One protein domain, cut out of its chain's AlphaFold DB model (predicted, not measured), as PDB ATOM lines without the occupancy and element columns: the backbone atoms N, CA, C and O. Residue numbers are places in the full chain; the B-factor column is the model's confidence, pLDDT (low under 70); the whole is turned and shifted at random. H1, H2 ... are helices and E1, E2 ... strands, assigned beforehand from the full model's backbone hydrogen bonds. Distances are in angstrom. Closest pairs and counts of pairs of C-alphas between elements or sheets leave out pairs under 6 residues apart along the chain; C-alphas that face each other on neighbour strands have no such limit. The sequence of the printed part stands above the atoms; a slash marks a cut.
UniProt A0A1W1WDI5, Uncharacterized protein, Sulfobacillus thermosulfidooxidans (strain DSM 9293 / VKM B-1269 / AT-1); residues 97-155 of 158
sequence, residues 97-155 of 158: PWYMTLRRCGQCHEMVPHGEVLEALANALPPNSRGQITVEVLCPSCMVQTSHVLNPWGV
ATOM      1  N   PRO A  97      46.321 -10.342  36.805       73.81
ATOM      2  CA  PRO A  97      45.124 -11.123  36.469       73.81
ATOM      3  C   PRO A  97      45.186 -12.518  37.106       73.81
ATOM      4  O   PRO A  97      46.240 -13.147  37.070       73.81
ATOM      5  N   TRP A  98      44.070 -13.051  37.616       77.94
ATOM      6  CA  TRP A  98      44.049 -14.345  38.327       77.94
ATOM      7  C   TRP A  98      44.684 -15.489  37.516       77.94
ATOM      8  O   TRP A  98      45.367 -16.355  38.058       77.94
ATOM      9  N   TYR A  99      44.511 -15.461  36.192       81.75
ATOM     10  CA  TYR A  99      45.110 -16.430  35.280       81.75
ATOM     11  C   TYR A  99      46.645 -16.364  35.281       81.75
ATOM     12  O   TYR A  99      47.321 -17.387  35.205       81.75
ATOM     13  N   MET A 100      47.215 -15.166  35.408       83.62
ATOM     14  CA  MET A 100      48.658 -14.975  35.534       83.62
ATOM     15  C   MET A 100      49.169 -15.475  36.892       83.62
ATOM     16  O   MET A 100      50.235 -16.087  36.939       83.62
ATOM     17  N   THR A 101      48.370 -15.341  37.954       87.25
ATOM     18  CA  THR A 101      48.657 -15.945  39.265       87.25
ATOM     19  C   THR A 101      48.716 -17.473  39.190       87.25
ATOM     20  O   THR A 101      49.656 -18.067  39.710       87.25
ATOM     21  N   LEU A 102      47.775 -18.125  38.492       89.19
ATOM     22  CA  LEU A 102      47.813 -19.583  38.267       89.19
ATOM     23  C   LEU A 102      49.029 -20.026  37.455       89.19
ATOM     24  O   LEU A 102      49.538 -21.133  37.612       89.19
ATOM     25  N   ARG A 103      49.487 -19.157  36.555       91.31
ATOM     26  CA  ARG A 103      50.659 -19.413  35.729       91.31
ATOM     27  C   ARG A 103      51.969 -19.170  36.460       91.31
ATOM     28  O   ARG A 103      53.003 -19.331  35.827       91.31
ATOM     29  N   ARG A 104      51.988 -18.795  37.736       90.38
ATOM     30  CA  ARG A 104      53.236 -18.596  38.471       90.38
ATOM     31  C   ARG A 104      53.481 -19.773  39.404       90.38
ATOM     32  O   ARG A 104      52.718 -20.001  40.337       90.38
ATOM     33  N   CYS A 105      54.568 -20.509  39.179       91.00
ATOM     34  CA  CYS A 105      54.932 -21.605  40.072       91.00
ATOM     35  C   CYS A 105      55.203 -21.082  41.493       91.00
ATOM     36  O   CYS A 105      56.006 -20.163  41.675       91.00
ATOM     37  N   GLY A 106      54.600 -21.703  42.509       85.94
ATOM     38  CA  GLY A 106      54.819 -21.324  43.908       85.94
ATOM     39  C   GLY A 106      56.239 -21.604  44.424       85.94
ATOM     40  O   GLY A 106      56.636 -21.025  45.427       85.94
ATOM     41  N   GLN A 107      57.003 -22.463  43.736       91.94
ATOM     42  CA  GLN A 107      58.339 -22.895  44.158       91.94
ATOM     43  C   GLN A 107      59.474 -22.184  43.409       91.94
ATOM     44  O   GLN A 107      60.373 -21.633  44.036       91.94
ATOM     45  N   CYS A 108      59.487 -22.244  42.073       92.44
ATOM     46  CA  CYS A 108      60.563 -21.652  41.266       92.44
ATOM     47  C   CYS A 108      60.195 -20.290  40.667       92.44
ATOM     48  O   CYS A 108      61.036 -19.672  40.021       92.44
ATOM     49  N   HIS A 109      58.953 -19.830  40.857       89.88
ATOM     50  CA  HIS A 109      58.414 -18.576  40.313       89.88
ATOM     51  C   HIS A 109      58.455 -18.442  38.785       89.88
ATOM     52  O   HIS A 109      58.126 -17.379  38.259       89.88
ATOM     53  N   GLU A 110      58.800 -19.508  38.063       92.62
ATOM     54  CA  GLU A 110      58.723 -19.513  36.609       92.62
ATOM     55  C   GLU A 110      57.275 -19.506  36.123       92.62
ATOM     56  O   GLU A 110      56.352 -19.998  36.786       92.62
ATOM     57  N   MET A 111      57.102 -18.946  34.926       92.75
ATOM     58  CA  MET A 111      55.816 -18.899  34.256       92.75
ATOM     59  C   MET A 111      55.501 -20.253  33.625       92.75
ATOM     60  O   MET A 111      56.148 -20.679  32.670       92.75
ATOM     61  N   VAL A 112      54.456 -20.893  34.127       93.25
ATOM     62  CA  VAL A 112      53.929 -22.151  33.619       93.25
ATOM     63  C   VAL A 112      53.307 -21.935  32.222       93.25
ATOM     64  O   VAL A 112      52.692 -20.881  31.962       93.25
ATOM     65  N   PRO A 113      53.465 -22.881  31.275       91.69
ATOM     66  CA  PRO A 113      52.781 -22.826  29.987       91.69
ATOM     67  C   PRO A 113      51.257 -22.761  30.131       91.69
ATOM     68  O   PRO A 113      50.678 -23.296  31.069       91.69
ATOM     69  N   HIS A 114      50.592 -22.131  29.159       89.44
ATOM     70  CA  HIS A 114      49.131 -21.993  29.165       89.44
ATOM     71  C   HIS A 114      48.415 -23.351  29.182       89.44
ATOM     72  O   HIS A 114      47.385 -23.482  29.838       89.44
ATOM     73  N   GLY A 115      48.971 -24.349  28.482       89.38
ATOM     74  CA  GLY A 115      48.412 -25.701  28.401       89.38
ATOM     75  C   GLY A 115      48.273 -26.374  29.765       89.38
ATOM     76  O   GLY A 115      47.216 -26.920  30.045       89.38
ATOM     77  N   GLU A 116      49.270 -26.225  30.640       91.81
ATOM     78  CA  GLU A 116      49.243 -26.796  31.997       91.81
ATOM     79  C   GLU A 116      48.116 -26.197  32.842       91.81
ATOM     80  O   GLU A 116      47.439 -26.900  33.584       91.81
ATOM     81  N   VAL A 117      47.866 -24.889  32.707       91.44
ATOM     82  CA  VAL A 117      46.761 -24.239  33.425       91.44
ATOM     83  C   VAL A 117      45.410 -24.686  32.876       91.44
ATOM     84  O   VAL A 117      44.486 -24.911  33.651       91.44
ATOM     85  N   LEU A 118      45.278 -24.837  31.555       89.62
ATOM     86  CA  LEU A 118      44.043 -25.339  30.946       89.62
ATOM     87  C   LEU A 118      43.759 -26.789  31.349       89.62
ATOM     88  O   LEU A 118      42.615 -27.119  31.652       89.62
ATOM     89  N   GLU A 119      44.786 -27.635  31.396       91.62
ATOM     90  CA  GLU A 119      44.670 -29.015  31.863       91.62
ATOM     91  C   GLU A 119      44.295 -29.071  33.349       91.62
ATOM     92  O   GLU A 119      43.374 -29.795  33.727       91.62
ATOM     93  N   ALA A 120      44.928 -28.248  34.186       91.19
ATOM     94  CA  ALA A 120      44.585 -28.134  35.600       91.19
ATOM     95  C   ALA A 120      43.131 -27.681  35.815       91.19
ATOM     96  O   ALA A 120      42.433 -28.228  36.668       91.19
ATOM     97  N   LEU A 121      42.657 -26.707  35.030       90.25
ATOM     98  CA  LEU A 121      41.267 -26.243  35.066       90.25
ATOM     99  C   LEU A 121      40.288 -27.329  34.605       90.25
ATOM    100  O   LEU A 121      39.245 -27.507  35.227       90.25
ATOM    101  N   ALA A 122      40.623 -28.073  33.548       88.38
ATOM    102  CA  ALA A 122      39.792 -29.163  33.041       88.38
ATOM    103  C   ALA A 122      39.666 -30.327  34.039       88.38
ATOM    104  O   ALA A 122      38.636 -30.997  34.075       88.38
ATOM    105  N   ASN A 123      40.697 -30.541  34.859       91.00
ATOM    106  CA  ASN A 123      40.738 -31.577  35.890       91.00
ATOM    107  C   ASN A 123      40.254 -31.096  37.270       91.00
ATOM    108  O   ASN A 123      40.260 -31.876  38.227       91.00
ATOM    109  N   ALA A 124      39.843 -29.831  37.401       90.06
ATOM    110  CA  ALA A 124      39.382 -29.284  38.669       90.06
ATOM    111  C   ALA A 124      38.117 -30.006  39.154       90.06
ATOM    112  O   ALA A 124      37.168 -30.240  38.401       90.06
ATOM    113  N   LEU A 125      38.090 -30.342  40.444       87.31
ATOM    114  CA  LEU A 125      36.902 -30.928  41.058       87.31
ATOM    115  C   LEU A 125      35.759 -29.902  41.123       87.31
ATOM    116  O   LEU A 125      36.017 -28.695  41.191       87.31
ATOM    117  N   PRO A 126      34.493 -30.365  41.161       86.38
ATOM    118  CA  PRO A 126      33.345 -29.487  41.339       86.38
ATOM    119  C   PRO A 126      33.479 -28.571  42.569       86.38
ATOM    120  O   PRO A 126      34.139 -28.949  43.545       86.38
ATOM    121  N   PRO A 127      32.820 -27.396  42.565       86.56
ATOM    122  CA  PRO A 127      32.902 -26.451  43.669       86.56
ATOM    123  C   PRO A 127      32.477 -27.063  45.008       86.56
ATOM    124  O   PRO A 127      31.511 -27.826  45.086       86.56
ATOM    125  N   ASN A 128      33.173 -26.692  46.083       87.81
ATOM    126  CA  ASN A 128      32.779 -27.039  47.447       87.81
ATOM    127  C   ASN A 128      31.533 -26.245  47.900       87.81
ATOM    128  O   ASN A 128      31.002 -25.409  47.170       87.81
ATOM    129  N   SER A 129      31.080 -26.450  49.143       84.75
ATOM    130  CA  SER A 129      29.906 -25.756  49.708       84.75
ATOM    131  C   SER A 129      30.027 -24.226  49.782       84.75
ATOM    132  O   SER A 129      29.029 -23.555  50.023       84.75
ATOM    133  N   ARG A 130      31.227 -23.671  49.574       82.44
ATOM    134  CA  ARG A 130      31.499 -22.226  49.506       82.44
ATOM    135  C   ARG A 130      31.641 -21.717  48.066       82.44
ATOM    136  O   ARG A 130      32.092 -20.593  47.873       82.44
ATOM    137  N   GLY A 131      31.326 -22.539  47.063       82.06
ATOM    138  CA  GLY A 131      31.475 -22.180  45.651       82.06
ATOM    139  C   GLY A 131      32.932 -22.053  45.201       82.06
ATOM    140  O   GLY A 131      33.210 -21.337  44.243       82.06
ATOM    141  N   GLN A 132      33.869 -22.708  45.894       89.75
ATOM    142  CA  GLN A 132      35.299 -22.650  45.578       89.75
ATOM    143  C   GLN A 132      35.759 -23.939  44.900       89.75
ATOM    144  O   GLN A 132      35.389 -25.026  45.350       89.75
ATOM    145  N   ILE A 133      36.616 -23.823  43.887       90.81
ATOM    146  CA  ILE A 133      37.308 -24.958  43.261       90.81
ATOM    147  C   ILE A 133      38.788 -24.949  43.640       90.81
ATOM    148  O   ILE A 133      39.385 -23.890  43.838       90.81
ATOM    149  N   THR A 134      39.381 -26.136  43.729       92.94
ATOM    150  CA  THR A 134      40.833 -26.292  43.860       92.94
ATOM    151  C   THR A 134      41.401 -26.640  42.493       92.94
ATOM    152  O   THR A 134      40.933 -27.585  41.859       92.94
ATOM    153  N   VAL A 135      42.406 -25.888  42.059       92.69
ATOM    154  CA  VAL A 135      43.121 -26.091  40.797       92.69
ATOM    155  C   VAL A 135      44.571 -26.380  41.111       92.69
ATOM    156  O   VAL A 135      45.211 -25.642  41.856       92.69
ATOM    157  N   GLU A 136      45.092 -27.458  40.547       94.00
ATOM    158  CA  GLU A 136      46.451 -27.902  40.809       94.00
ATOM    159  C   GLU A 136      47.273 -27.835  39.524       94.00
ATOM    160  O   GLU A 136      47.065 -28.615  38.601       94.00
ATOM    161  N   VAL A 137      48.185 -26.865  39.455       94.56
ATOM    162  CA  VAL A 137      48.967 -26.565  38.250       94.56
ATOM    163  C   VAL A 137      50.358 -27.175  38.378       94.56
ATOM    164  O   VAL A 137      51.106 -26.830  39.297       94.56
ATOM    165  N   LEU A 138      50.726 -28.062  37.452       94.44
ATOM    166  CA  LEU A 138      52.063 -28.646  37.384       94.44
ATOM    167  C   LEU A 138      53.048 -27.666  36.733       94.44
ATOM    168  O   LEU A 138      52.841 -27.197  35.618       94.44
ATOM    169  N   CYS A 139      54.154 -27.366  37.413       95.69
ATOM    170  CA  CYS A 139      55.254 -26.622  36.811       95.69
ATOM    171  C   CYS A 139      56.217 -27.583  36.091       95.69
ATOM    172  O   CYS A 139      56.874 -28.371  36.771       95.69
ATOM    173  N   PRO A 140      56.392 -27.499  34.760       93.25
ATOM    174  CA  PRO A 140      57.264 -28.417  34.026       93.25
ATOM    175  C   PRO A 140      58.757 -28.195  34.317       93.25
ATOM    176  O   PRO A 140      59.568 -29.089  34.094       93.25
ATOM    177  N   SER A 141      59.136 -27.022  34.833       94.69
ATOM    178  CA  SER A 141      60.535 -26.686  35.120       94.69
ATOM    179  C   SER A 141      61.057 -27.330  36.403       94.69
ATOM    180  O   SER A 141      62.215 -27.734  36.467       94.69
ATOM    181  N   CYS A 142      60.219 -27.421  37.441       95.25
ATOM    182  CA  CYS A 142      60.601 -27.981  38.744       95.25
ATOM    183  C   CYS A 142      59.782 -29.214  39.151       95.25
ATOM    184  O   CYS A 142      60.042 -29.786  40.208       95.25
ATOM    185  N   MET A 143      58.818 -29.631  38.322       94.81
ATOM    186  CA  MET A 143      57.906 -30.762  38.539       94.81
ATOM    187  C   MET A 143      57.087 -30.665  39.835       94.81
ATOM    188  O   MET A 143      56.640 -31.674  40.376       94.81
ATOM    189  N   VAL A 144      56.884 -29.444  40.339       94.19
ATOM    190  CA  VAL A 144      56.066 -29.170  41.526       94.19
ATOM    191  C   VAL A 144      54.667 -28.753  41.102       94.19
ATOM    192  O   VAL A 144      54.490 -27.889  40.243       94.19
ATOM    193  N   GLN A 145      53.678 -29.342  41.761       92.69
ATOM    194  CA  GLN A 145      52.271 -29.011  41.607       92.69
ATOM    195  C   GLN A 145      51.888 -27.924  42.616       92.69
ATOM    196  O   GLN A 145      52.019 -28.110  43.825       92.69
ATOM    197  N   THR A 146      51.459 -26.765  42.117       92.00
ATOM    198  CA  THR A 146      51.015 -25.635  42.945       92.00
ATOM    199  C   THR A 146      49.493 -25.670  43.053       92.00
ATOM    200  O   THR A 146      48.800 -25.719  42.040       92.00
ATOM    201  N   SER A 147      48.972 -25.671  44.280       91.12
ATOM    202  CA  SER A 147      47.530 -25.687  44.541       91.12
ATOM    203  C   SER A 147      47.006 -24.263  44.699       91.12
ATOM    204  O   SER A 147      47.485 -23.507  45.545       91.12
ATOM    205  N   HIS A 148      45.998 -23.916  43.909       90.88
ATOM    206  CA  HIS A 148      45.295 -22.644  43.953       90.88
ATOM    207  C   HIS A 148      43.829 -22.883  44.297       90.88
ATOM    208  O   HIS A 148      43.222 -23.859  43.859       90.88
ATOM    209  N   VAL A 149      43.243 -21.974  45.072       89.81
ATOM    210  CA  VAL A 149      41.801 -21.968  45.324       89.81
ATOM    211  C   VAL A 149      41.200 -20.843  44.503       89.81
ATOM    212  O   VAL A 149      41.646 -19.706  44.617       89.81
ATOM    213  N   LEU A 150      40.204 -21.152  43.682       87.12
ATOM    214  CA  LEU A 150      39.470 -20.170  42.893       87.12
ATOM    215  C   LEU A 150      38.038 -20.055  43.409       87.12
ATOM    216  O   LEU A 150      37.427 -21.047  43.810       87.12
ATOM    217  N   ASN A 151      37.496 -18.847  43.354       81.19
ATOM    218  CA  ASN A 151      36.060 -18.581  43.388       81.19
ATOM    219  C   ASN A 151      35.652 -17.942  42.036       81.19
ATOM    220  O   ASN A 151      36.517 -17.741  41.180       81.19
ATOM    221  N   PRO A 152      34.372 -17.588  41.816       68.06
ATOM    222  CA  PRO A 152      33.947 -16.921  40.578       68.06
ATOM    223  C   PRO A 152      34.644 -15.581  40.278       68.06
ATOM    224  O   PRO A 152      34.494 -15.048  39.182       68.06
ATOM    225  N   TRP A 153      35.379 -15.027  41.245       66.62
ATOM    226  CA  TRP A 153      35.981 -13.696  41.211       66.62
ATOM    227  C   TRP A 153      37.504 -13.711  41.032       66.62
ATOM    228  O   TRP A 153      38.084 -12.665  40.743       66.62
ATOM    229  N   GLY A 154      38.159 -14.864  41.201       74.31
ATOM    230  CA  GLY A 154      39.605 -15.012  41.048       74.31
ATOM    231  C   GLY A 154      40.234 -15.988  42.042       74.31
ATOM    232  O   GLY A 154      39.563 -16.845  42.622       74.31
ATOM    233  N   VAL A 155      41.553 -15.865  42.221       82.75
ATOM    234  CA  VAL A 155      42.320 -16.657  43.194       82.75
ATOM    235  C   VAL A 155      42.047 -16.139  44.605       82.75
ATOM    236  O   VAL A 155      42.169 -14.950  44.877       82.75
TER     237      VAL A 155
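Overview. This is residues 97 to 155 of the 158 residues of an uncharacterized protein of Sulfobacillus thermosulfidooxidans (strain DSM 9293 / VKM B-1269 / AT-1) (UniProt A0A1W1WDI5). A long antiparallel hairpin of two strands, E1 and E2, makes the long axis of this small elongated domain, with helix H2 packed on E1 and the short helix H1 near the hairpin, its last residue, Leu 102, closest to both strands. The long link of residues 103 to 113 and the hairpin's turn, residues 139 to 144, lie toward one end, and residues 123 to 132 loop out at the other; the last residues, 152 to 155, fold back beside the end of E2. The printed part has 59 residues with two named helices and two named strands, in the order H1, H2, E1, E2, and the sheet's order is E1, E2, antiparallel. The class is mixed, helices and strands, though under half of the residues are in named elements. The whole is compact, with a radius of gyration of the C-alphas of 11.0 A, and spans 34 by 21 by 17 A.

Along the chain. H1 is residues 98 to 102, beginning at C-alpha 98 at (44.049, -14.345, 38.327). H2 is residues 114 to 122, 12.4 A from first to last C-alpha, and starts at C-alpha 114 at (49.131, -21.993, 29.165). E1 is residues 133 to 138, 16.3 A long. E2 is residues 145 to 151, 19.4 A long, and ends at C-alpha 151 at (36.060, -18.581, 43.388).

Arrangement. E1 and E2 are antiparallel neighbours and form a hairpin, with 153 degrees between their directions. The C-alphas of Glu 136 and Ser 147 face each other at 4.5 A. N 135 and O 148 are within hydrogen-bond range at 2.8 A, and so are N 137 and O 146 at 2.9 A. Residues 150 to 151 of E2 also pair with residues 154 to 155, antiparallel. H2 and E1 have 10 pairs of C-alphas within 8 A, the closest being those of Ala 120 and Val 137, 5.4 A apart. H2 and E2 are apart. H1 and H2 are close but not clearly touching, with the C-alphas of Leu 102 and Val 117 closest at 6.8 A. The closest C-alphas of H1 and E2 are those of Leu 102 and His 148, 6.9 A apart. In H1 and H2 every O i to N i+4 pair is within hydrogen-bond range.

Size, cuts and confidence. The two C-alphas farthest apart are those of Ser 129 and Ser 141, 33.9 A, while those of the first and last printed residues, Pro 97 and Val 155, are 9.1 A apart. The printed part has no cut. The link from H1 to H2 is long, with 11 residues; the links from H2 to E1 and from E1 to E2 are short. The mean pLDDT of the printed part is 88.5, and residues 152 to 153 are under 70.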